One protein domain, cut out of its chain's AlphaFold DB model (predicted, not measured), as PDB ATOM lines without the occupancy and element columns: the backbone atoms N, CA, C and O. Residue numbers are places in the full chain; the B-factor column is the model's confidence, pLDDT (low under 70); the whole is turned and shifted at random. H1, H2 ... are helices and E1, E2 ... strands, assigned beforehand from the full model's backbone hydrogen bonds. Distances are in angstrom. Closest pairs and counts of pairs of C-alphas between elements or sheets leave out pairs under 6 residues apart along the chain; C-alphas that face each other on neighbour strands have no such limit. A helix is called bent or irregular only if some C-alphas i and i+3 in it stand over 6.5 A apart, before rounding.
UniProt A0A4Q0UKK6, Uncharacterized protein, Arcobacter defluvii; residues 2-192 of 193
ATOM      1  N   ILE A   2     364.724 371.965 395.388       44.84
ATOM      2  CA  ILE A   2     364.954 370.504 395.313       44.84
ATOM      3  C   ILE A   2     363.671 369.706 395.004       44.84
ATOM      4  O   ILE A   2     363.708 368.791 394.192       44.84
ATOM      5  N   GLU A   3     362.520 370.087 395.569       45.81
ATOM      6  CA  GLU A   3     361.246 369.379 395.332       45.81
ATOM      7  C   GLU A   3     360.789 369.440 393.869       45.81
ATOM      8  O   GLU A   3     360.457 368.413 393.287       45.81
ATOM      9  N   ARG A   4     360.894 370.614 393.227       50.00
ATOM     10  CA  ARG A   4     360.614 370.761 391.788       50.00
ATOM     11  C   ARG A   4     361.567 369.949 390.911       50.00
ATOM     12  O   ARG A   4     361.167 369.496 389.848       50.00
ATOM     13  N   PHE A   5     362.817 369.773 391.342       52.41
ATOM     14  CA  PHE A   5     363.799 368.967 390.618       52.41
ATOM     15  C   PHE A   5     363.484 367.467 390.726       52.41
ATOM     16  O   PHE A   5     363.613 366.741 389.745       52.41
ATOM     17  N   LEU A   6     362.995 367.010 391.883       54.72
ATOM     18  CA  LEU A   6     362.566 365.625 392.095       54.72
ATOM     19  C   LEU A   6     361.267 365.290 391.347       54.72
ATOM     20  O   LEU A   6     361.206 364.253 390.694       54.72
ATOM     21  N   GLU A   7     360.269 366.179 391.358       58.38
ATOM     22  CA  GLU A   7     359.047 366.019 390.547       58.38
ATOM     23  C   GLU A   7     359.360 365.978 389.042       58.38
ATOM     24  O   GLU A   7     358.773 365.191 388.299       58.38
ATOM     25  N   TYR A   8     360.328 366.784 388.591       58.03
ATOM     26  CA  TYR A   8     360.807 366.768 387.209       58.03
ATOM     27  C   TYR A   8     361.488 365.434 386.864       58.03
ATOM     28  O   TYR A   8     361.182 364.835 385.838       58.03
ATOM     29  N   LEU A   9     362.358 364.909 387.730       54.06
ATOM     30  CA  LEU A   9     363.028 363.624 387.494       54.06
ATOM     31  C   LEU A   9     362.053 362.436 387.433       54.06
ATOM     32  O   LEU A   9     362.264 361.532 386.630       54.06
ATOM     33  N   ILE A  10     360.976 362.458 388.221       60.31
ATOM     34  CA  ILE A  10     359.926 361.425 388.194       60.31
ATOM     35  C   ILE A  10     359.101 361.518 386.900       60.31
ATOM     36  O   ILE A  10     358.810 360.504 386.273       60.31
ATOM     37  N   LYS A  11     358.769 362.733 386.443       57.06
ATOM     38  CA  LYS A  11     357.987 362.952 385.213       57.06
ATOM     39  C   LYS A  11     358.735 362.568 383.928       57.06
ATOM     40  O   LYS A  11     358.098 362.240 382.932       57.06
ATOM     41  N   TYR A  12     360.067 362.618 383.940       55.47
ATOM     42  CA  TYR A  12     360.926 362.334 382.781       55.47
ATOM     43  C   TYR A  12     361.713 361.017 382.913       55.47
ATOM     44  O   TYR A  12     362.701 360.813 382.203       55.47
ATOM     45  N   GLN A  13     361.275 360.112 383.792       51.62
ATOM     46  CA  GLN A  13     361.926 358.824 384.053       51.62
ATOM     47  C   GLN A  13     362.046 357.950 382.786       51.62
ATOM     48  O   GLN A  13     363.069 357.292 382.602       51.62
ATOM     49  N   ASP A  14     361.089 358.052 381.856       46.94
ATOM     50  CA  ASP A  14     361.121 357.349 380.561       46.94
ATOM     51  C   ASP A  14     362.053 358.009 379.522       46.94
ATOM     52  O   ASP A  14     362.481 357.366 378.565       46.94
ATOM     53  N   ALA A  15     362.420 359.283 379.708       45.19
ATOM     54  CA  ALA A  15     363.283 360.032 378.786       45.19
ATOM     55  C   ALA A  15     364.776 359.986 379.173       45.19
ATOM     56  O   ALA A  15     365.651 360.194 378.332       45.19
ATOM     57  N   LEU A  16     365.092 359.699 380.440       45.34
ATOM     58  CA  LEU A  16     366.462 359.717 380.973       45.34
ATOM     59  C   LEU A  16     367.297 358.474 380.629       45.34
ATOM     60  O   LEU A  16     368.516 358.499 380.799       45.34
ATOM     61  N   TYR A  17     366.683 357.428 380.069       45.62
ATOM     62  CA  TYR A  17     367.387 356.227 379.602       45.62
ATOM     63  C   TYR A  17     368.301 356.464 378.380       45.62
ATOM     64  O   TYR A  17     369.079 355.584 378.021       45.62
ATOM     65  N   VAL A  18     368.244 357.645 377.749       45.38
ATOM     66  CA  VAL A  18     368.906 357.914 376.458       45.38
ATOM     67  C   VAL A  18     370.282 358.603 376.583       45.38
ATOM     68  O   VAL A  18     371.032 358.624 375.613       45.38
ATOM     69  N   ILE A  19     370.696 359.125 377.750       44.38
ATOM     70  CA  ILE A  19     371.940 359.928 377.856       44.38
ATOM     71  C   ILE A  19     372.896 359.366 378.925       44.38
ATOM     72  O   ILE A  19     372.872 359.745 380.097       44.38
ATOM     73  N   GLY A  20     373.783 358.460 378.499       41.22
ATOM     74  CA  GLY A  20     374.645 357.594 379.323       41.22
ATOM     75  C   GLY A  20     375.766 358.229 380.168       41.22
ATOM     76  O   GLY A  20     376.665 357.512 380.586       41.22
ATOM     77  N   GLY A  21     375.739 359.537 380.449       42.25
ATOM     78  CA  GLY A  21     376.762 360.219 381.270       42.25
ATOM     79  C   GLY A  21     376.225 360.908 382.532       42.25
ATOM     80  O   GLY A  21     376.886 360.918 383.566       42.25
ATOM     81  N   PHE A  22     374.992 361.423 382.488       45.50
ATOM     82  CA  PHE A  22     374.324 362.070 383.631       45.50
ATOM     83  C   PHE A  22     373.583 361.074 384.546       45.50
ATOM     84  O   PHE A  22     373.145 361.429 385.644       45.50
ATOM     85  N   ALA A  23     373.460 359.819 384.104       50.34
ATOM     86  CA  ALA A  23     372.677 358.774 384.753       50.34
ATOM     87  C   ALA A  23     373.278 358.289 386.089       50.34
ATOM     88  O   ALA A  23     372.543 358.055 387.037       50.34
ATOM     89  N   ALA A  24     374.604 358.184 386.237       47.75
ATOM     90  CA  ALA A  24     375.187 357.592 387.451       47.75
ATOM     91  C   ALA A  24     375.000 358.466 388.710       47.75
ATOM     92  O   ALA A  24     374.613 357.966 389.769       47.75
ATOM     93  N   GLY A  25     375.212 359.783 388.591       51.66
ATOM     94  CA  GLY A  25     374.999 360.731 389.692       51.66
ATOM     95  C   GLY A  25     373.522 360.888 390.061       51.66
ATOM     96  O   GLY A  25     373.188 360.996 391.241       51.66
ATOM     97  N   SER A  26     372.625 360.831 389.075       60.16
ATOM     98  CA  SER A  26     371.174 360.883 389.292       60.16
ATOM     99  C   SER A  26     370.624 359.581 389.887       60.16
ATOM    100  O   SER A  26     369.812 359.646 390.807       60.16
ATOM    101  N   ILE A  27     371.137 358.415 389.482       62.28
ATOM    102  CA  ILE A  27     370.779 357.104 390.051       62.28
ATOM    103  C   ILE A  27     371.273 356.966 391.500       62.28
ATOM    104  O   ILE A  27     370.501 356.578 392.375       62.28
ATOM    105  N   ALA A  28     372.525 357.324 391.803       63.81
ATOM    106  CA  ALA A  28     373.050 357.258 393.174       63.81
ATOM    107  C   ALA A  28     372.309 358.216 394.124       63.81
ATOM    108  O   ALA A  28     372.000 357.870 395.266       63.81
ATOM    109  N   THR A  29     371.964 359.408 393.632       65.50
ATOM    110  CA  THR A  29     371.144 360.379 394.366       65.50
ATOM    111  C   THR A  29     369.723 359.851 394.577       65.50
ATOM    112  O   THR A  29     369.200 359.936 395.687       65.50
ATOM    113  N   TYR A  30     369.123 359.229 393.559       64.50
ATOM    114  CA  TYR A  30     367.826 358.562 393.670       64.50
ATOM    115  C   TYR A  30     367.839 357.472 394.745       64.50
ATOM    116  O   TYR A  30     367.013 357.519 395.648       64.50
ATOM    117  N   PHE A  31     368.807 356.551 394.739       73.12
ATOM    118  CA  PHE A  31     368.903 355.508 395.770       73.12
ATOM    119  C   PHE A  31     369.123 356.070 397.179       73.12
ATOM    120  O   PHE A  31     368.634 355.492 398.148       73.12
ATOM    121  N   LYS A  32     369.805 357.215 397.308       78.00
ATOM    122  CA  LYS A  32     369.989 357.900 398.594       78.00
ATOM    123  C   LYS A  32     368.690 358.510 399.132       78.00
ATOM    124  O   LYS A  32     368.457 358.458 400.337       78.00
ATOM    125  N   PHE A  33     367.851 359.087 398.270       76.56
ATOM    126  CA  PHE A  33     366.602 359.745 398.678       76.56
ATOM    127  C   PHE A  33     365.370 358.838 398.622       76.56
ATOM    128  O   PHE A  33     364.384 359.124 399.298       76.56
ATOM    129  N   TYR A  34     365.417 357.731 397.881       77.56
ATOM    130  CA  TYR A  34     364.309 356.789 397.741       77.56
ATOM    131  C   TYR A  34     363.751 356.297 399.091       77.56
ATOM    132  O   TYR A  34     362.531 356.333 399.254       77.56
ATOM    133  N   PRO A  35     364.571 355.926 400.101       85.00
ATOM    134  CA  PRO A  35     364.054 355.546 401.414       85.00
ATOM    135  C   PRO A  35     363.272 356.673 402.099       85.00
ATOM    136  O   PRO A  35     362.223 356.418 402.680       85.00
ATOM    137  N   ILE A  36     363.746 357.917 401.978       83.50
ATOM    138  CA  ILE A  36     363.117 359.103 402.581       83.50
ATOM    139  C   ILE A  36     361.781 359.401 401.893       83.50
ATOM    140  O   ILE A  36     360.783 359.667 402.560       83.50
ATOM    141  N   LEU A  37     361.746 359.324 400.558       82.00
ATOM    142  CA  LEU A  37     360.522 359.510 399.776       82.00
ATOM    143  C   LEU A  37     359.485 358.433 400.109       82.00
ATOM    144  O   LEU A  37     358.328 358.757 400.358       82.00
ATOM    145  N   LYS A  38     359.920 357.173 400.199       86.06
ATOM    146  CA  LYS A  38     359.062 356.040 400.558       86.06
ATOM    147  C   LYS A  38     358.542 356.134 401.993       86.06
ATOM    148  O   LYS A  38     357.392 355.802 402.256       86.06
ATOM    149  N   GLU A  39     359.364 356.590 402.936       90.38
ATOM    150  CA  GLU A  39     358.925 356.823 404.313       90.38
ATOM    151  C   GLU A  39     357.880 357.943 404.384       90.38
ATOM    152  O   GLU A  39     356.871 357.787 405.074       90.38
ATOM    153  N   LYS A  40     358.093 359.044 403.651       88.69
ATOM    154  CA  LYS A  40     357.118 360.135 403.548       88.69
ATOM    155  C   LYS A  40     355.798 359.614 402.992       88.69
ATOM    156  O   LYS A  40     354.791 359.756 403.672       88.69
ATOM    157  N   GLU A  41     355.818 358.950 401.837       89.25
ATOM    158  CA  GLU A  41     354.641 358.349 401.195       89.25
ATOM    159  C   GLU A  41     353.874 357.422 402.154       89.25
ATOM    160  O   GLU A  41     352.669 357.571 402.339       89.25
ATOM    161  N   ASN A  42     354.578 356.531 402.859       91.31
ATOM    162  CA  ASN A  42     353.964 355.637 403.843       91.31
ATOM    163  C   ASN A  42     353.279 356.394 404.993       91.31
ATOM    164  O   ASN A  42     352.238 355.948 405.482       91.31
ATOM    165  N   LYS A  43     353.849 357.519 405.448       93.69
ATOM    166  CA  LYS A  43     353.216 358.372 406.466       93.69
ATOM    167  C   LYS A  43     351.933 359.005 405.929       93.69
ATOM    168  O   LYS A  43     350.932 358.946 406.639       93.69
ATOM    169  N   GLN A  44     351.939 359.506 404.690       93.69
ATOM    170  CA  GLN A  44     350.749 360.100 404.060       93.69
ATOM    171  C   GLN A  44     349.642 359.057 403.902       93.69
ATOM    172  O   GLN A  44     348.526 359.259 404.367       93.69
ATOM    173  N   ILE A  45     349.970 357.882 403.344       95.06
ATOM    174  CA  ILE A  45     349.016 356.776 403.182       95.06
ATOM    175  C   ILE A  45     348.430 356.373 404.534       95.06
ATOM    176  O   ILE A  45     347.226 356.146 404.640       95.06
ATOM    177  N   LYS A  46     349.254 356.281 405.585       96.31
ATOM    178  CA  LYS A  46     348.785 355.926 406.929       96.31
ATOM    179  C   LYS A  46     347.842 356.985 407.504       96.31
ATOM    180  O   LYS A  46     346.847 356.614 408.127       96.31
ATOM    181  N   PHE A  47     348.159 358.262 407.317       96.50
ATOM    182  CA  PHE A  47     347.334 359.379 407.765       96.50
ATOM    183  C   PHE A  47     345.983 359.401 407.035       96.50
ATOM    184  O   PHE A  47     344.940 359.302 407.683       96.50
ATOM    185  N   ASP A  48     345.991 359.370 405.703       97.50
ATOM    186  CA  ASP A  48     344.776 359.358 404.883       97.50
ATOM    187  C   ASP A  48     343.941 358.088 405.120       97.50
ATOM    188  O   ASP A  48     342.717 358.148 405.219       97.50
ATOM    189  N   SER A  49     344.580 356.934 405.337       97.75
ATOM    190  CA  SER A  49     343.881 355.703 405.745       97.75
ATOM    191  C   SER A  49     343.170 355.838 407.087       97.75
ATOM    192  O   SER A  49     342.130 355.214 407.294       97.75
ATOM    193  N   ASN A  50     343.724 356.613 408.019       97.69
ATOM    194  CA  ASN A  50     343.099 356.858 409.313       97.69
ATOM    195  C   ASN A  50     341.879 357.779 409.172       97.69
ATOM    196  O   ASN A  50     340.825 357.454 409.717       97.69
ATOM    197  N   ILE A  51     341.992 358.857 408.387       98.12
ATOM    198  CA  ILE A  51     340.859 359.732 408.040       98.12
ATOM    199  C   ILE A  51     339.745 358.909 407.384       98.12
ATOM    200  O   ILE A  51     338.589 358.965 407.807       98.12
ATOM    201  N   PHE A  52     340.097 358.082 406.399       98.06
ATOM    202  CA  PHE A  52     339.139 357.231 405.707       98.06
ATOM    203  C   PHE A  52     338.415 356.282 406.668       98.06
ATOM    204  O   PHE A  52     337.189 356.264 406.688       98.06
ATOM    205  N   LYS A  53     339.146 355.550 407.518       98.06
ATOM    206  CA  LYS A  53     338.547 354.631 408.501       98.06
ATOM    207  C   LYS A  53     337.592 355.332 409.464       98.06
ATOM    208  O   LYS A  53     336.549 354.775 409.785       98.06
ATOM    209  N   GLN A  54     337.949 356.525 409.933       98.12
ATOM    210  CA  GLN A  54     337.093 357.293 410.834       98.12
ATOM    211  C   GLN A  54     335.836 357.790 410.117       98.12
ATOM    212  O   GLN A  54     334.736 357.589 410.623       98.12
ATOM    213  N   SER A  55     335.974 358.350 408.913       97.56
ATOM    214  CA  SER A  55     334.817 358.799 408.129       97.56
ATOM    215  C   SER A  55     333.883 357.650 407.722       97.56
ATOM    216  O   SER A  55     332.669 357.793 407.832       97.56
ATOM    217  N   ASP A  56     334.421 356.489 407.333       97.50
ATOM    218  CA  ASP A  56     333.638 355.298 406.963       97.50
ATOM    219  C   ASP A  56     332.902 354.694 408.172       97.50
ATOM    220  O   ASP A  56     331.804 354.159 408.028       97.50
ATOM    221  N   ALA A  57     333.455 354.845 409.382       97.56
ATOM    222  CA  ALA A  57     332.771 354.475 410.620       97.56
ATOM    223  C   ALA A  57     331.592 355.410 410.957       97.56
ATOM    224  O   ALA A  57     330.633 354.970 411.593       97.56
ATOM    225  N   VAL A  58     331.643 356.678 410.531       97.31
ATOM    226  CA  VAL A  58     330.545 357.647 410.699       97.31
ATOM    227  C   VAL A  58     329.441 357.407 409.667       97.31
ATOM    228  O   VAL A  58     328.263 357.324 410.026       97.31
ATOM    229  N   LEU A  59     329.818 357.275 408.393       97.56
ATOM    230  CA  LEU A  59     328.905 357.008 407.284       97.56
ATOM    231  C   LEU A  59     329.555 356.057 406.273       97.56
ATOM    232  O   LEU A  59     330.321 356.453 405.397       97.56
ATOM    233  N   SER A  60     329.203 354.783 406.395       97.12
ATOM    234  CA  SER A  60     329.681 353.710 405.525       97.12
ATOM    235  C   SER A  60     329.033 353.735 404.137       97.12
ATOM    236  O   SER A  60     327.930 354.252 403.933       97.12
ATOM    237  N   GLU A  61     329.671 353.043 403.190       96.00
ATOM    238  CA  GLU A  61     329.140 352.809 401.837       96.00
ATOM    239  C   GLU A  61     327.746 352.171 401.835       96.00
ATOM    240  O   GLU A  61     326.907 352.517 401.007       96.00
ATOM    241  N   LYS A  62     327.456 351.281 402.784       97.56
ATOM    242  CA  LYS A  62     326.119 350.698 402.907       97.56
ATOM    243  C   LYS A  62     325.086 351.758 403.301       97.56
ATOM    244  O   LYS A  62     324.041 351.843 402.671       97.56
ATOM    245  N   GLN A  63     325.393 352.580 404.301       98.12
ATOM    246  CA  GLN A  63     324.451 353.564 404.845       98.12
ATOM    247  C   GLN A  63     324.137 354.690 403.857       98.12
ATOM    248  O   GLN A  63     322.992 355.130 403.783       98.12
ATOM    249  N   ILE A  64     325.123 355.148 403.081       97.38
ATOM    250  CA  ILE A  64     324.869 356.157 402.045       97.38
ATOM    251  C   ILE A  64     324.025 355.583 400.902       97.38
ATOM    252  O   ILE A  64     323.112 356.247 400.423       97.38
ATOM    253  N   ASN A  65     324.271 354.329 400.510       97.62
ATOM    254  CA  ASN A  65     323.467 353.655 399.494       97.62
ATOM    255  C   ASN A  65     322.031 353.412 399.977       97.62
ATOM    256  O   ASN A  65     321.105 353.554 399.187       97.62
ATOM    257  N   GLU A  66     321.844 353.084 401.259       98.25
ATOM    258  CA  GLU A  66     320.521 352.980 401.885       98.25
ATOM    259  C   GLU A  66     319.788 354.325 401.862       98.25
ATOM    260  O   GLU A  66     318.660 354.379 401.384       98.25
ATOM    261  N   LEU A  67     320.435 355.416 402.293       98.50
ATOM    262  CA  LEU A  67     319.838 356.756 402.249       98.50
ATOM    263  C   LEU A  67     319.425 357.140 400.822       98.50
ATOM    264  O   LEU A  67     318.283 357.526 400.601       98.50
ATOM    265  N   ILE A  68     320.330 357.026 399.846       98.50
ATOM    266  CA  ILE A  68     320.009 357.414 398.467       98.50
ATOM    267  C   ILE A  68     318.945 356.480 397.876       98.50
ATOM    268  O   ILE A  68     318.045 356.944 397.185       98.50
ATOM    269  N   GLY A  69     319.005 355.180 398.171       98.31
ATOM    270  CA  GLY A  69     318.001 354.216 397.727       98.31
ATOM    271  C   GLY A  69     316.605 354.517 398.279       98.31
ATOM    272  O   GLY A  69     315.632 354.455 397.527       98.31
ATOM    273  N   ASP A  70     316.507 354.900 399.554       98.44
ATOM    274  CA  ASP A  70     315.255 355.335 400.182       98.44
ATOM    275  C   ASP A  70     314.738 356.650 399.583       98.44
ATOM    276  O   ASP A  70     313.532 356.799 399.360       98.44
ATOM    277  N   LEU A  71     315.634 357.591 399.276       98.56
ATOM    278  CA  LEU A  71     315.274 358.844 398.619       98.56
ATOM    279  C   LEU A  71     314.761 358.614 397.195       98.56
ATOM    280  O   LEU A  71     313.775 359.232 396.826       98.56
ATOM    281  N   GLU A  72     315.369 357.722 396.415       97.75
ATOM    282  CA  GLU A  72     314.941 357.427 395.038       97.75
ATOM    283  C   GLU A  72     313.690 356.556 394.962       97.75
ATOM    284  O   GLU A  72     312.827 356.793 394.131       97.75
ATOM    285  N   SER A  73     313.600 355.519 395.793       96.62
ATOM    286  CA  SER A  73     312.545 354.507 395.645       96.62
ATOM    287  C   SER A  73     311.323 354.845 396.480       96.62
ATOM    288  O   SER A  73     310.191 354.586 396.088       96.62
ATOM    289  N   ASN A  74     311.562 355.395 397.671       96.94
ATOM    290  CA  ASN A  74     310.532 355.607 398.672       96.94
ATOM    291  C   ASN A  74     310.278 357.083 398.938       96.94
ATOM    292  O   ASN A  74     309.468 357.346 399.818       96.94
ATOM    293  N   HIS A  75     310.980 358.015 398.275       98.12
ATOM    294  CA  HIS A  75     310.954 359.473 398.486       98.12
ATOM    295  C   HIS A  75     310.857 359.846 399.967       98.12
ATOM    296  O   HIS A  75     309.995 360.639 400.378       98.12
ATOM    297  N   SER A  76     311.665 359.179 400.788       98.25
ATOM    298  CA  SER A  76     311.649 359.320 402.239       98.25
ATOM    299  C   SER A  76     313.037 359.119 402.824       98.25
ATOM    300  O   SER A  76     313.877 358.477 402.207       98.25
ATOM    301  N   TYR A  77     313.255 359.634 404.027       98.50
ATOM    302  CA  TYR A  77     314.424 359.328 404.846       98.50
ATOM    303  C   TYR A  77     314.019 359.332 406.323       98.50
ATOM    304  O   TYR A  77     312.877 359.645 406.677       98.50
ATOM    305  N   ARG A  78     314.945 358.960 407.201       98.19
ATOM    306  CA  ARG A  78     314.756 358.968 408.651       98.19
ATOM    307  C   ARG A  78     315.760 359.877 409.352       98.19
ATOM    308  O   ARG A  78     316.881 360.042 408.875       98.19
ATOM    309  N   SER A  79     315.384 360.410 410.513       97.94
ATOM    310  CA  SER A  79     316.226 361.322 411.305       97.94
ATOM    311  C   SER A  79     317.616 360.749 411.591       97.94
ATOM    312  O   SER A  79     318.606 361.472 411.549       97.94
ATOM    313  N   ASN A  80     317.741 359.436 411.818       97.69
ATOM    314  CA  ASN A  80     319.048 358.823 412.042       97.69
ATOM    315  C   ASN A  80     319.957 358.809 410.796       97.69
ATOM    316  O   ASN A  80     321.178 358.799 410.951       97.69
ATOM    317  N   GLN A  81     319.395 358.793 409.583       98.25
ATOM    318  CA  GLN A  81     320.159 358.884 408.339       98.25
ATOM    319  C   GLN A  81     320.681 360.313 408.150       98.25
ATOM    320  O   GLN A  81     321.870 360.485 407.880       98.25
ATOM    321  N   ASP A  82     319.834 361.320 408.383       98.06
ATOM    322  CA  ASP A  82     320.224 362.738 408.346       98.06
ATOM    323  C   ASP A  82     321.297 363.061 409.400       98.06
ATOM    324  O   ASP A  82     322.346 363.614 409.076       98.06
ATOM    325  N   ASN A  83     321.132 362.594 410.640       97.88
ATOM    326  CA  ASN A  83     322.128 362.779 411.704       97.88
ATOM    327  C   ASN A  83     323.510 362.201 411.345       97.88
ATOM    328  O   ASN A  83     324.540 362.803 411.659       97.88
ATOM    329  N   ARG A  84     323.554 361.033 410.688       98.06
ATOM    330  CA  ARG A  84     324.816 360.432 410.220       98.06
ATOM    331  C   ARG A  84     325.440 361.236 409.091       98.06
ATOM    332  O   ARG A  84     326.653 361.421 409.091       98.06
ATOM    333  N   LEU A  85     324.626 361.720 408.155       98.25
ATOM    334  CA  LEU A  85     325.107 362.568 407.074       98.25
ATOM    335  C   LEU A  85     325.670 363.890 407.613       98.25
ATOM    336  O   LEU A  85     326.796 364.240 407.271       98.25
ATOM    337  N   ASN A  86     324.967 364.550 408.535       98.06
ATOM    338  CA  ASN A  86     325.470 365.724 409.256       98.06
ATOM    339  C   ASN A  86     326.813 365.439 409.935       98.06
ATOM    340  O   ASN A  86     327.783 366.165 409.737       98.06
ATOM    341  N   SER A  87     326.903 364.328 410.670       98.31
ATOM    342  CA  SER A  87     328.145 363.925 411.342       98.31
ATOM    343  C   SER A  87     329.297 363.704 410.355       98.31
ATOM    344  O   SER A  87     330.435 364.074 410.638       98.31
ATOM    345  N   PHE A  88     329.019 363.120 409.186       98.44
ATOM    346  CA  PHE A  88     330.008 362.914 408.128       98.44
ATOM    347  C   PHE A  88     330.469 364.233 407.497       98.44
ATOM    348  O   PHE A  88     331.665 364.422 407.278       98.44
ATOM    349  N   LEU A  89     329.545 365.156 407.219       98.19
ATOM    350  CA  LEU A  89     329.881 366.473 406.677       98.19
ATOM    351  C   LEU A  89     330.752 367.261 407.661       98.19
ATOM    352  O   LEU A  89     331.826 367.723 407.266       98.19
ATOM    353  N   SER A  90     330.356 367.305 408.938       97.69
ATOM    354  CA  SER A  90     331.114 367.959 410.010       97.69
ATOM    355  C   SER A  90     332.473 367.313 410.269       97.69
ATOM    356  O   SER A  90     333.438 368.022 410.550       97.69
ATOM    357  N   PHE A  91     332.612 365.991 410.110       98.12
ATOM    358  CA  PHE A  91     333.915 365.324 410.219       98.12
ATOM    359  C   PHE A  91     334.953 365.946 409.271       98.12
ATOM    360  O   PHE A  91     336.096 366.154 409.667       98.12
ATOM    361  N   PHE A  92     334.555 366.308 408.049       97.19
ATOM    362  CA  PHE A  92     335.430 366.951 407.063       97.19
ATOM    363  C   PHE A  92     335.413 368.489 407.112       97.19
ATOM    364  O   PHE A  92     335.909 369.136 406.186       97.19
ATOM    365  N   GLU A  93     334.780 369.105 408.109       95.00
ATOM    366  CA  GLU A  93     334.957 370.534 408.411       95.00
ATOM    367  C   GLU A  93     336.163 370.763 409.328       95.00
ATOM    368  O   GLU A  93     336.761 371.839 409.294       95.00
ATOM    369  N   ASP A  94     336.564 369.745 410.095       94.81
ATOM    370  CA  ASP A  94     337.776 369.801 410.901       94.81
ATOM    371  C   ASP A  94     339.025 369.827 410.008       94.81
ATOM    372  O   ASP A  94     339.256 368.957 409.161       94.81
ATOM    373  N   THR A  95     339.877 370.823 410.237       92.12
ATOM    374  CA  THR A  95     341.157 370.980 409.544       92.12
ATOM    375  C   THR A  95     342.124 369.816 409.770       92.12
ATOM    376  O   THR A  95     343.017 369.617 408.945       92.12
ATOM    377  N   SER A  96     341.950 369.017 410.833       94.00
ATOM    378  CA  SER A  96     342.741 367.799 411.052       94.00
ATOM    379  C   SER A  96     342.367 366.645 410.119       94.00
ATOM    380  O   SER A  96     343.114 365.673 410.037       94.00
ATOM    381  N   ASN A  97     341.228 366.735 409.428       95.38
ATOM    382  CA  ASN A  97     340.645 365.654 408.631       95.38
ATOM    383  C   ASN A  97     340.706 365.951 407.125       95.38
ATOM    384  O   ASN A  97     339.845 365.534 406.351       95.38
ATOM    385  N   ILE A  98     341.737 366.679 406.699       96.50
ATOM    386  CA  ILE A  98     342.004 366.983 405.292       96.50
ATOM    387  C   ILE A  98     342.986 365.949 404.746       96.50
ATOM    388  O   ILE A  98     344.080 365.804 405.281       96.50
ATOM    389  N   TYR A  99     342.618 365.269 403.659       97.50
ATOM    390  CA  TYR A  99     343.516 364.328 402.986       97.50
ATOM    391  C   TYR A  99     344.791 365.015 402.481       97.50
ATOM    392  O   TYR A  99     344.730 366.081 401.856       97.50
ATOM    393  N   GLU A 100     345.942 364.375 402.690       95.81
ATOM    394  CA  GLU A 100     347.224 364.832 402.150       95.81
ATOM    395  C   GLU A 100     347.315 364.594 400.635       95.81
ATOM    396  O   GLU A 100     347.892 365.416 399.911       95.81
ATOM    397  N   TYR A 101     346.715 363.507 400.132       95.44
ATOM    398  CA  TYR A 101     346.591 363.286 398.694       95.44
ATOM    399  C   TYR A 101     345.572 364.256 398.085       95.44
ATOM    400  O   TYR A 101     344.375 364.237 398.388       95.44
ATOM    401  N   LYS A 102     346.049 365.103 397.167       94.94
ATOM    402  CA  LYS A 102     345.249 366.165 396.531       94.94
ATOM    403  C   LYS A 102     344.061 365.608 395.756       94.94
ATOM    404  O   LYS A 102     342.997 366.225 395.747       94.94
ATOM    405  N   GLU A 103     344.234 364.460 395.117       95.12
ATOM    406  CA  GLU A 103     343.199 363.758 394.365       95.12
ATOM    407  C   GLU A 103     342.062 363.305 395.290       95.12
ATOM    408  O   GLU A 103     340.897 363.589 395.002       95.12
ATOM    409  N   LEU A 104     342.388 362.700 396.443       96.75
ATOM    410  CA  LEU A 104     341.393 362.353 397.466       96.75
ATOM    411  C   LEU A 104     340.672 363.598 397.968       96.75
ATOM    412  O   LEU A 104     339.441 363.612 398.022       96.75
ATOM    413  N   ASN A 105     341.427 364.657 398.270       96.19
ATOM    414  CA  ASN A 105     340.862 365.904 398.767       96.19
ATOM    415  C   ASN A 105     339.897 366.555 397.749       96.19
ATOM    416  O   ASN A 105     338.822 367.046 398.102       96.19
ATOM    417  N   CYS A 106     340.239 366.511 396.461       97.56
ATOM    418  CA  CYS A 106     339.387 366.994 395.374       97.56
ATOM    419  C   CYS A 106     338.065 366.210 395.297       97.56
ATOM    420  O   CYS A 106     336.978 366.800 395.219       97.56
ATOM    421  N   HIS A 107     338.143 364.878 395.367       98.25
ATOM    422  CA  HIS A 107     336.963 364.023 395.303       98.25
ATOM    423  C   HIS A 107     336.062 364.158 396.531       98.25
ATOM    424  O   HIS A 107     334.851 364.300 396.352       98.25
ATOM    425  N   ILE A 108     336.615 364.188 397.749       97.88
ATOM    426  CA  ILE A 108     335.797 364.381 398.956       97.88
ATOM    427  C   ILE A 108     335.151 365.768 398.973       97.88
ATOM    428  O   ILE A 108     333.974 365.881 399.286       97.88
ATOM    429  N   THR A 109     335.859 366.818 398.540       97.94
ATOM    430  CA  THR A 109     335.289 368.173 398.443       97.94
ATOM    431  C   THR A 109     334.109 368.217 397.473       97.94
ATOM    432  O   THR A 109     333.112 368.891 397.728       97.94
ATOM    433  N   THR A 110     334.207 367.498 396.355       98.50
ATOM    434  CA  THR A 110     333.107 367.391 395.386       98.50
ATOM    435  C   THR A 110     331.923 366.640 395.987       98.50
ATOM    436  O   THR A 110     330.800 367.133 395.933       98.50
ATOM    437  N   LEU A 111     332.183 365.495 396.622       98.56
ATOM    438  CA  LEU A 111     331.162 364.703 397.303       98.56
ATOM    439  C   LEU A 111     330.439 365.507 398.395       98.56
ATOM    440  O   LEU A 111     329.213 365.499 398.422       98.56
ATOM    441  N   LYS A 112     331.166 366.241 399.252       98.31
ATOM    442  CA  LYS A 112     330.571 367.107 400.286       98.31
ATOM    443  C   LYS A 112     329.569 368.086 399.683       98.31
ATOM    444  O   LYS A 112     328.432 368.135 400.127       98.31
ATOM    445  N   LYS A 113     329.958 368.790 398.616       98.56
ATOM    446  CA  LYS A 113     329.083 369.760 397.940       98.56
ATOM    447  C   LYS A 113     327.817 369.128 397.371       98.56
ATOM    448  O   LYS A 113     326.768 369.767 397.364       98.56
ATOM    449  N   ASP A 114     327.909 367.917 396.831       98.75
ATOM    450  CA  ASP A 114     326.739 367.224 396.288       98.75
ATOM    451  C   ASP A 114     325.823 366.715 397.409       98.75
ATOM    452  O   ASP A 114     324.606 366.878 397.321       98.75
ATOM    453  N   LEU A 115     326.402 366.207 398.501       98.62
ATOM    454  CA  LEU A 115     325.669 365.807 399.703       98.62
ATOM    455  C   LEU A 115     324.963 366.983 400.383       98.62
ATOM    456  O   LEU A 115     323.797 366.856 400.735       98.62
ATOM    457  N   GLU A 116     325.629 368.129 400.523       98.56
ATOM    458  CA  GLU A 116     325.046 369.360 401.075       98.56
ATOM    459  C   GLU A 116     323.844 369.829 400.245       98.56
ATOM    460  O   GLU A 116     322.817 370.214 400.796       98.56
ATOM    461  N   LYS A 117     323.925 369.749 398.909       98.75
ATOM    462  CA  LYS A 117     322.791 370.076 398.025       98.75
ATOM    463  C   LYS A 117     321.639 369.089 398.179       98.75
ATOM    464  O   LYS A 117     320.487 369.518 398.202       98.75
ATOM    465  N   LEU A 118     321.936 367.790 398.254       98.75
ATOM    466  CA  LEU A 118     320.925 366.756 398.477       98.75
ATOM    467  C   LEU A 118     320.237 366.956 399.833       98.75
ATOM    468  O   LEU A 118     319.010 366.924 399.905       98.75
ATOM    469  N   GLN A 119     321.018 367.232 400.877       98.56
ATOM    470  CA  GLN A 119     320.519 367.516 402.215       98.56
ATOM    471  C   GLN A 119     319.665 368.769 402.272       98.56
ATOM    472  O   GLN A 119     318.557 368.722 402.795       98.56
ATOM    473  N   TYR A 120     320.140 369.868 401.695       98.62
ATOM    474  CA  TYR A 120     319.364 371.098 401.600       98.62
ATOM    475  C   TYR A 120     318.012 370.869 400.909       98.62
ATOM    476  O   TYR A 120     316.981 371.396 401.330       98.62
ATOM    477  N   PHE A 121     318.002 370.052 399.853       98.75
ATOM    478  CA  PHE A 121     316.773 369.710 399.157       98.75
ATOM    479  C   PHE A 121     315.809 368.939 400.061       98.75
ATOM    480  O   PHE A 121     314.664 369.367 400.237       98.75
ATOM    481  N   TYR A 122     316.245 367.827 400.666       98.12
ATOM    482  CA  TYR A 122     315.323 367.026 401.470       98.12
ATOM    483  C   TYR A 122     314.936 367.701 402.792       98.12
ATOM    484  O   TYR A 122     313.851 367.438 403.300       98.12
ATOM    485  N   SER A 123     315.757 368.598 403.344       97.56
ATOM    486  CA  SER A 123     315.404 369.355 404.552       97.56
ATOM    487  C   SER A 123     314.333 370.417 404.287       97.56
ATOM    488  O   SER A 123     313.595 370.787 405.196       97.56
ATOM    489  N   THR A 124     314.209 370.870 403.037       98.25
ATOM    490  CA  THR A 124     313.226 371.883 402.622       98.25
ATOM    491  C   THR A 124     311.917 371.267 402.122       98.25
ATOM    492  O   THR A 124     310.850 371.866 402.259       98.25
ATOM    493  N   HIS A 125     311.985 370.082 401.511       98.19
ATOM    494  CA  HIS A 125     310.868 369.500 400.757       98.19
ATOM    495  C   HIS A 125     310.259 368.243 401.386       98.19
ATOM    496  O   HIS A 125     309.332 367.662 400.814       98.19
ATOM    497  N   PHE A 126     310.773 367.791 402.532       98.31
ATOM    498  CA  PHE A 126     310.268 366.602 403.207       98.31
ATOM    499  C   PHE A 126     309.672 366.966 404.557       98.31
ATOM    500  O   PHE A 126     310.233 367.735 405.332       98.31
ATOM    501  N   PHE A 127     308.540 366.340 404.848       97.12
ATOM    502  CA  PHE A 127     307.739 366.607 406.031       97.12
ATOM    503  C   PHE A 127     307.551 365.321 406.819       97.12
ATOM    504  O   PHE A 127     307.626 364.220 406.266       97.12
ATOM    505  N   ILE A 128     307.327 365.455 408.123       96.88
ATOM    506  CA  ILE A 128     307.052 364.314 408.996       96.88
ATOM    507  C   ILE A 128     305.819 363.591 408.452       96.88
ATOM    508  O   ILE A 128     304.771 364.203 408.289       96.88
ATOM    509  N   PHE A 129     305.958 362.300 408.144       96.00
ATOM    510  CA  PHE A 129     304.833 361.471 407.719       96.00
ATOM    511  C   PHE A 129     305.113 359.982 407.974       96.00
ATOM    512  O   PHE A 129     306.176 359.484 407.575       96.00
ATOM    513  N   PRO A 130     304.162 359.237 408.569       94.06
ATOM    514  CA  PRO A 130     302.849 359.701 409.043       94.06
ATOM    515  C   PRO A 130     302.939 360.600 410.293       94.06
ATOM    516  O   PRO A 130     303.960 360.603 410.980       94.06
ATOM    517  N   ASP A 131     301.873 361.344 410.595       88.69
ATOM    518  CA  ASP A 131     301.859 362.373 411.657       88.69
ATOM    519  C   ASP A 131     301.921 361.791 413.084       88.69
ATOM    520  O   ASP A 131     302.317 362.465 414.029       88.69
ATOM    521  N   TYR A 132     301.575 360.510 413.250       90.94
ATOM    522  CA  TYR A 132     301.460 359.832 414.551       90.94
ATOM    523  C   TYR A 132     302.684 358.975 414.908       90.94
ATOM    524  O   TYR A 132     302.567 357.922 415.537       90.94
ATOM    525  N   GLN A 133     303.875 359.377 414.467       93.69
ATOM    526  CA  GLN A 133     305.101 358.642 414.769       93.69
ATOM    527  C   GLN A 133     305.542 358.871 416.215       93.69
ATOM    528  O   GLN A 133     305.801 359.996 416.622       93.69
ATOM    529  N   THR A 134     305.697 357.788 416.977       88.62
ATOM    530  CA  THR A 134     306.191 357.817 418.367       88.62
ATOM    531  C   THR A 134     307.645 357.357 418.495       88.62
ATOM    532  O   THR A 134     308.125 357.115 419.597       88.62
ATOM    533  N   SER A 135     308.334 357.150 417.369       89.25
ATOM    534  CA  SER A 135     309.721 356.688 417.341       89.25
ATOM    535  C   SER A 135     310.687 357.867 417.316       89.25
ATOM    536  O   SER A 135     310.495 358.795 416.532       89.25
ATOM    537  N   ASP A 136     311.787 357.747 418.063       89.94
ATOM    538  CA  ASP A 136     312.938 358.663 417.995       89.94
ATOM    539  C   ASP A 136     313.567 358.724 416.588       89.94
ATOM    540  O   ASP A 136     314.293 359.659 416.248       89.94
ATOM    541  N   ASN A 137     313.276 357.729 415.740       95.88
ATOM    542  CA  ASN A 137     313.733 357.659 414.360       95.88
ATOM    543  C   ASN A 137     312.658 358.123 413.361       95.88
ATOM    544  O   ASN A 137     312.179 357.342 412.522       95.88
ATOM    545  N   THR A 138     312.261 359.390 413.499       97.12
ATOM    546  CA  THR A 138     311.212 360.049 412.714       97.12
ATOM    547  C   THR A 138     311.446 359.894 411.217       97.12
ATOM    548  O   THR A 138     312.534 360.172 410.713       97.12
ATOM    549  N   LYS A 139     310.416 359.447 410.498       97.56
ATOM    550  CA  LYS A 139     310.385 359.348 409.041       97.56
ATOM    551  C   LYS A 139     309.863 360.647 408.438       97.56
ATOM    552  O   LYS A 139     308.801 361.141 408.829       97.56
ATOM    553  N   PHE A 140     310.586 361.125 407.439       98.19
ATOM    554  CA  PHE A 140     310.253 362.273 406.615       98.19
ATOM    555  C   PHE A 140     309.950 361.799 405.198       98.19
ATOM    556  O   PHE A 140     310.644 360.931 404.670       98.19
ATOM    557  N   CYS A 141     308.923 362.363 404.578       98.19
ATOM    558  CA  CYS A 141     308.472 362.019 403.237       98.19
ATOM    559  C   CYS A 141     308.340 363.290 402.394       98.19
ATOM    560  O   CYS A 141     307.835 364.301 402.879       98.19
ATOM    561  N   MET A 142     308.752 363.233 401.128       98.19
ATOM    562  CA  MET A 142     308.579 364.348 400.194       98.19
ATOM    563  C   MET A 142     307.091 364.605 399.934       98.19
ATOM    564  O   MET A 142     306.410 363.671 399.509       98.19
ATOM    565  N   TYR A 143     306.602 365.823 400.196       96.81
ATOM    566  CA  TYR A 143     305.225 366.286 399.913       96.81
ATOM    567  C   TYR A 143     304.143 365.175 399.937       96.81
ATOM    568  O   TYR A 143     303.654 364.768 398.875       96.81
ATOM    569  N   PRO A 144     303.786 364.616 401.114       96.06
ATOM    570  CA  PRO A 144     302.837 363.499 401.225       96.06
ATOM    571  C   PRO A 144     301.495 363.725 400.513       96.06
ATOM    572  O   PRO A 144     300.904 362.779 399.999       96.06
ATOM    573  N   GLU A 145     301.038 364.972 400.454       95.25
ATOM    574  CA  GLU A 145     299.812 365.436 399.807       95.25
ATOM    575  C   GLU A 145     299.857 365.448 398.274       95.25
ATOM    576  O   GLU A 145     298.811 365.580 397.636       95.25
ATOM    577  N   GLY A 146     301.047 365.323 397.685       93.31
ATOM    578  CA  GLY A 146     301.266 365.168 396.245       93.31
ATOM    579  C   GLY A 146     301.494 363.716 395.808       93.31
ATOM    580  O   GLY A 146     301.478 363.440 394.613       93.31
ATOM    581  N   ASN A 147     301.668 362.784 396.755       93.75
ATOM    582  CA  ASN A 147     301.975 361.377 396.490       93.75
ATOM    583  C   ASN A 147     300.732 360.479 396.650       93.75
ATOM    584  O   ASN A 147     300.140 360.414 397.732       93.75
ATOM    585  N   VAL A 148     300.382 359.749 395.584       91.69
ATOM    586  CA  VAL A 148     299.198 358.870 395.501       91.69
ATOM    587  C   VAL A 148     299.193 357.726 396.519       91.69
ATOM    588  O   VAL A 148     298.132 357.374 397.026       91.69
ATOM    589  N   ASP A 149     300.362 357.205 396.883       92.25
ATOM    590  CA  ASP A 149     300.529 356.099 397.834       92.25
ATOM    591  C   ASP A 149     300.587 356.576 399.294       92.25
ATOM    592  O   ASP A 149     300.835 355.789 400.213       92.25
ATOM    593  N   ARG A 150     300.411 357.882 399.527       91.56
ATOM    594  CA  ARG A 150     300.492 358.501 400.853       91.56
ATOM    595  C   ARG A 150     299.196 359.210 401.215       91.56
ATOM    596  O   ARG A 150     298.267 358.564 401.679       91.56
ATOM    597  N   ASN A 151     299.138 360.530 401.059       92.94
ATOM    598  CA  ASN A 151     298.007 361.346 401.493       92.94
ATOM    599  C   ASN A 151     297.549 362.291 400.380       92.94
ATOM    600  O   ASN A 151     297.232 363.454 400.641       92.94
ATOM    601  N   TRP A 152     297.577 361.819 399.130       92.94
ATOM    602  CA  TRP A 152     297.249 362.654 397.984       92.94
ATOM    603  C   TRP A 152     295.897 363.345 398.149       92.94
ATOM    604  O   TRP A 152     294.869 362.714 398.383       92.94
ATOM    605  N   ASN A 153     295.899 364.665 397.984       92.81
ATOM    606  CA  ASN A 153     294.717 365.501 398.191       92.81
ATOM    607  C   ASN A 153     293.776 365.569 396.965       92.81
ATOM    608  O   ASN A 153     292.819 366.344 396.973       92.81
ATOM    609  N   GLY A 154     294.069 364.822 395.894       91.94
ATOM    610  CA  GLY A 154     293.285 364.800 394.655       91.94
ATOM    611  C   GLY A 154     293.505 365.996 393.718       91.94
ATOM    612  O   GLY A 154     292.892 366.053 392.651       91.94
ATOM    613  N   LYS A 155     294.356 366.968 394.076       94.25
ATOM    614  CA  LYS A 155     294.601 368.169 393.264       94.25
ATOM    615  C   LYS A 155     295.704 367.922 392.239       94.25
ATOM    616  O   LYS A 155     296.806 367.489 392.579       94.25
ATOM    617  N   GLN A 156     295.426 368.287 390.988       91.88
ATOM    618  CA  GLN A 156     296.385 368.170 389.886       91.88
ATOM    619  C   GLN A 156     297.632 369.040 390.099       91.88
ATOM    620  O   GLN A 156     298.735 368.614 389.776       91.88
ATOM    621  N   GLU A 157     297.477 370.229 390.685       92.38
ATOM    622  CA  GLU A 157     298.597 371.118 391.017       92.38
ATOM    623  C   GLU A 157     299.568 370.468 392.014       92.38
ATOM    624  O   GLU A 157     300.777 370.490 391.803       92.38
ATOM    625  N   SER A 158     299.048 369.817 393.063       91.25
ATOM    626  CA  SER A 158     299.873 369.104 394.047       91.25
ATOM    627  C   SER A 158     300.635 367.938 393.418       91.25
ATOM    628  O   SER A 158     301.796 367.724 393.755       91.25
ATOM    629  N   LYS A 159     300.012 367.229 392.469       91.50
ATOM    630  CA  LYS A 159     300.669 366.170 391.696       91.50
ATOM    631  C   LYS A 159     301.782 366.726 390.799       91.50
ATOM    632  O   LYS A 159     302.894 366.218 390.833       91.50
ATOM    633  N   SER A 160     301.510 367.795 390.053       92.62
ATOM    634  CA  SER A 160     302.498 368.397 389.149       92.62
ATOM    635  C   SER A 160     303.700 368.978 389.901       92.62
ATOM    636  O   SER A 160     304.833 368.785 389.469       92.62
ATOM    637  N   ASN A 161     303.478 369.640 391.042       93.44
ATOM    638  CA  ASN A 161     304.573 370.116 391.891       93.44
ATOM    639  C   ASN A 161     305.400 368.936 392.427       93.44
ATOM    640  O   ASN A 161     306.622 368.994 392.434       93.44
ATOM    641  N   TYR A 162     304.748 367.845 392.836       96.62
ATOM    642  CA  TYR A 162     305.445 366.642 393.285       96.62
ATOM    643  C   TYR A 162     306.340 366.040 392.194       96.62
ATOM    644  O   TYR A 162     307.501 365.757 392.477       96.62
ATOM    645  N   GLU A 163     305.833 365.897 390.966       96.06
ATOM    646  CA  GLU A 163     306.584 365.372 389.812       96.06
ATOM    647  C   GLU A 163     307.836 366.224 389.519       96.06
ATOM    648  O   GLU A 163     308.928 365.688 389.341       96.06
ATOM    649  N   GLU A 164     307.730 367.557 389.585       96.81
ATOM    650  CA  GLU A 164     308.886 368.459 389.438       96.81
ATOM    651  C   GLU A 164     309.947 368.218 390.531       96.81
ATOM    652  O   GLU A 164     311.158 368.217 390.274       96.81
ATOM    653  N   LYS A 165     309.513 368.007 391.780       98.06
ATOM    654  CA  LYS A 165     310.430 367.735 392.897       98.06
ATOM    655  C   LYS A 165     311.024 366.335 392.830       98.06
ATOM    656  O   LYS A 165     312.179 366.171 393.210       98.06
ATOM    657  N   GLU A 166     310.289 365.360 392.314       97.94
ATOM    658  CA  GLU A 166     310.786 364.014 392.034       97.94
ATOM    659  C   GLU A 166     311.920 364.038 391.006       97.94
ATOM    660  O   GLU A 166     312.999 363.508 391.281       97.94
ATOM    661  N   GLU A 167     311.738 364.728 389.877       98.06
ATOM    662  CA  GLU A 167     312.798 364.893 388.874       98.06
ATOM    663  C   GLU A 167     314.048 365.536 389.487       98.06
ATOM    664  O   GLU A 167     315.178 365.079 389.269       98.06
ATOM    665  N   LYS A 168     313.851 366.574 390.311       98.50
ATOM    666  CA  LYS A 168     314.964 367.258 390.969       98.50
ATOM    667  C   LYS A 168     315.677 366.376 391.993       98.50
ATOM    668  O   LYS A 168     316.909 366.398 392.060       98.50
ATOM    669  N   LEU A 169     314.925 365.616 392.784       98.62
ATOM    670  CA  LEU A 169     315.468 364.671 393.754       98.62
ATOM    671  C   LEU A 169     316.318 363.615 393.047       98.62
ATOM    672  O   LEU A 169     317.454 363.376 393.454       98.62
ATOM    673  N   LEU A 170     315.809 363.047 391.952       98.50
ATOM    674  CA  LEU A 170     316.517 362.047 391.160       98.50
ATOM    675  C   LEU A 170     317.833 362.598 390.591       98.50
ATOM    676  O   LEU A 170     318.870 361.942 390.695       98.50
ATOM    677  N   GLU A 171     317.830 363.824 390.056       98.62
ATOM    678  CA  GLU A 171     319.048 364.496 389.580       98.62
ATOM    679  C   GLU A 171     320.115 364.597 390.689       98.62
ATOM    680  O   GLU A 171     321.298 364.317 390.459       98.62
ATOM    681  N   LEU A 172     319.709 364.987 391.901       98.75
ATOM    682  CA  LEU A 172     320.604 365.123 393.053       98.75
ATOM    683  C   LEU A 172     321.113 363.761 393.549       98.75
ATOM    684  O   LEU A 172     322.303 363.633 393.858       98.75
ATOM    685  N   CYS A 173     320.256 362.740 393.574       98.69
ATOM    686  CA  CYS A 173     320.624 361.366 393.917       98.69
ATOM    687  C   CYS A 173     321.669 360.803 392.944       98.69
ATOM    688  O   CYS A 173     322.695 360.278 393.384       98.69
ATOM    689  N   ILE A 174     321.472 360.982 391.632       98.50
ATOM    690  CA  ILE A 174     322.423 360.548 390.595       98.50
ATOM    691  C   ILE A 174     323.776 361.238 390.784       98.50
ATOM    692  O   ILE A 174     324.804 360.563 390.861       98.50
ATOM    693  N   LYS A 175     323.788 362.570 390.927       98.50
ATOM    694  CA  LYS A 175     325.030 363.333 391.139       98.50
ATOM    695  C   LYS A 175     325.785 362.868 392.381       98.50
ATOM    696  O   LYS A 175     326.988 362.626 392.310       98.50
ATOM    697  N   THR A 176     325.069 362.669 393.486       98.50
ATOM    698  CA  THR A 176     325.646 362.195 394.751       98.50
ATOM    699  C   THR A 176     326.225 360.786 394.614       98.50
ATOM    700  O   THR A 176     327.341 360.527 395.062       98.50
ATOM    701  N   LYS A 177     325.522 359.867 393.938       98.25
ATOM    702  CA  LYS A 177     326.040 358.519 393.648       98.25
ATOM    703  C   LYS A 177     327.316 358.566 392.820       98.25
ATOM    704  O   LYS A 177     328.264 357.833 393.102       98.25
ATOM    705  N   GLU A 178     327.351 359.405 391.791       98.38
ATOM    706  CA  GLU A 178     328.517 359.535 390.923       98.38
ATOM    707  C   GLU A 178     329.734 360.094 391.662       98.38
ATOM    708  O   GLU A 178     330.833 359.545 391.523       98.38
ATOM    709  N   SER A 179     329.568 361.162 392.447       98.50
ATOM    710  CA  SER A 179     330.669 361.737 393.226       98.50
ATOM    711  C   SER A 179     331.125 360.795 394.338       98.50
ATOM    712  O   SER A 179     332.334 360.617 394.511       98.50
ATOM    713  N   TYR A 180     330.200 360.087 394.993       98.12
ATOM    714  CA  TYR A 180     330.535 359.063 395.983       98.12
ATOM    715  C   TYR A 180     331.325 357.909 395.362       98.12
ATOM    716  O   TYR A 180     332.376 357.515 395.873       98.12
ATOM    717  N   LYS A 181     330.885 357.404 394.203       97.62
ATOM    718  CA  LYS A 181     331.593 356.356 393.458       97.62
ATOM    719  C   LYS A 181     333.009 356.792 393.086       97.62
ATOM    720  O   LYS A 181     333.941 356.012 393.270       97.62
ATOM    721  N   LYS A 182     333.190 358.017 392.581       98.12
ATOM    722  CA  LYS A 182     334.515 358.565 392.235       98.12
ATOM    723  C   LYS A 182     335.425 358.648 393.462       98.12
ATOM    724  O   LYS A 182     336.550 358.166 393.403       98.12
ATOM    725  N   TYR A 183     334.911 359.167 394.578       98.00
ATOM    726  CA  TYR A 183     335.627 359.200 395.854       98.00
ATOM    727  C   TYR A 183     336.078 357.802 396.297       98.00
ATOM    728  O   TYR A 183     337.258 357.590 396.569       98.00
ATOM    729  N   ARG A 184     335.174 356.815 396.289       97.00
ATOM    730  CA  ARG A 184     335.502 355.436 396.679       97.00
ATOM    731  C   ARG A 184     336.519 354.785 395.753       97.00
ATOM    732  O   ARG A 184     337.405 354.089 396.234       97.00
ATOM    733  N   LEU A 185     336.416 354.998 394.444       96.94
ATOM    734  CA  LEU A 185     337.397 354.473 393.494       96.94
ATOM    735  C   LEU A 185     338.796 355.040 393.755       96.94
ATOM    736  O   LEU A 185     339.761 354.277 393.739       96.94
ATOM    737  N   GLU A 186     338.903 356.335 394.053       97.31
ATOM    738  CA  GLU A 186     340.200 356.948 394.340       97.31
ATOM    739  C   GLU A 186     340.776 356.467 395.683       97.31
ATOM    740  O   GLU A 186     341.966 356.169 395.761       97.31
ATOM    741  N   ILE A 187     339.933 356.270 396.705       97.12
ATOM    742  CA  ILE A 187     340.335 355.636 397.971       97.12
ATOM    743  C   ILE A 187     340.932 354.247 397.726       97.12
ATOM    744  O   ILE A 187     342.049 353.978 398.170       97.12
ATOM    745  N   ARG A 188     340.233 353.376 396.983       96.56
ATOM    746  CA  ARG A 188     340.719 352.015 396.684       96.56
ATOM    747  C   ARG A 188     342.047 352.049 395.927       96.56
ATOM    748  O   ARG A 188     342.945 351.255 396.194       96.56
ATOM    749  N   LYS A 189     342.194 352.997 394.999       95.69
ATOM    750  CA  LYS A 189     343.402 353.173 394.185       95.69
ATOM    751  C   LYS A 189     344.609 353.639 395.005       95.69
ATOM    752  O   LYS A 189     345.682 353.057 394.864       95.69
ATOM    753  N   ILE A 190     344.453 354.676 395.829       93.31
ATOM    754  CA  ILE A 190     345.562 355.298 396.570       93.31
ATOM    755  C   ILE A 190     345.888 354.511 397.842       93.31
ATOM    756  O   ILE A 190     347.051 354.205 398.106       93.31
ATOM    757  N   LEU A 191     344.866 354.149 398.618       93.81
ATOM    758  CA  LEU A 191     345.034 353.549 399.943       93.81
ATOM    759  C   LEU A 191     345.059 352.014 399.913       93.81
ATOM    760  O   LEU A 191     345.420 351.399 400.914       93.81
ATOM    761  N   LYS A 192     344.741 351.395 398.764       90.31
ATOM    762  CA  LYS A 192     344.753 349.932 398.552       90.31
ATOM    763  C   LYS A 192     343.850 349.170 399.533       90.31
ATOM    764  O   LYS A 192     344.207 348.085 399.992       90.31
TER     765      LYS A 192
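This is residues 2 to 192 of the 193 residues of an uncharacterized protein of Arcobacter defluvii (UniProt A0A4Q0UKK6). A small sheet, E1, E3 and E2, sits at one end of a long up-and-down bundle of H2b, H4, H5 and H6, each running against the one before. H3 packs on H6, and at the far end H2b reaches out to H2a and H1, far from the sheet. The 191 printed residues hold, in order, H1 H2 H3 E1 H4 H5 E2 E3 H6: six named helices and three named antiparallel strands, mostly helix. The whole is only just loose, close to extended, with a radius of gyration of the C-alphas of 24.3 A and spans of 85 by 32 by 22 A.

E1 is residues 76 to 78, E3 139 to 142, E2 126 to 128. H3 is 61 to 74, H4 79 to 91, H5 102 to 125, 34.8 A long, and H6 156 to 191, 51.8 A, ending at C-alpha 191 (345.034, 353.549, 399.943). H2, 23 to 58, one helix by its hydrogen bonds, is bent, C-alphas 32 and 35 being 7.0 A apart: H2a is 23 to 32, H2b 35 to 58. H1, 2 to 11, begins at C-alpha 2 (364.954, 370.504, 395.313).

E3 is antiparallel to E1, with N 77 and O 140 at 3.0 A, and forms a hairpin with E2, with N 127 and O 141 at 2.9 A. E1, H4, H5, E2 make a split strand-helix-strand unit, E3 between its same-way strands, with a right-handed crossover. H6, the hub, touches H5 at a shallow tilt of 20 degrees, opposite ways; the closest C-alphas, of His 107 and Tyr 183, are 5.0 A apart. Residues 68 to 72 of H3 touch H6, C-alphas 68 and 173 closest at 6.1 A. Residues 45 to 52 of H2b touch H6, C-alphas 45 and 191 closest at 6.1 A. The helical hairpin H4 and H5 only just touch, with 3 pairs of C-alphas within 8 A, Leu 89 and Lys 112 closest at 6.5 A. H1 and H2a are apart. In H1, H2a, H2b, H3, H4, H5 and H6 every O i to N i+4 pair is within hydrogen-bond range.

The C-alphas farthest apart, of Gly 21 and Gly 154, are 84.7 A apart. The printed part has no cut; the links H1 to H2 and E3 to H6 are long. Residues 2 to 30 have pLDDT under 70.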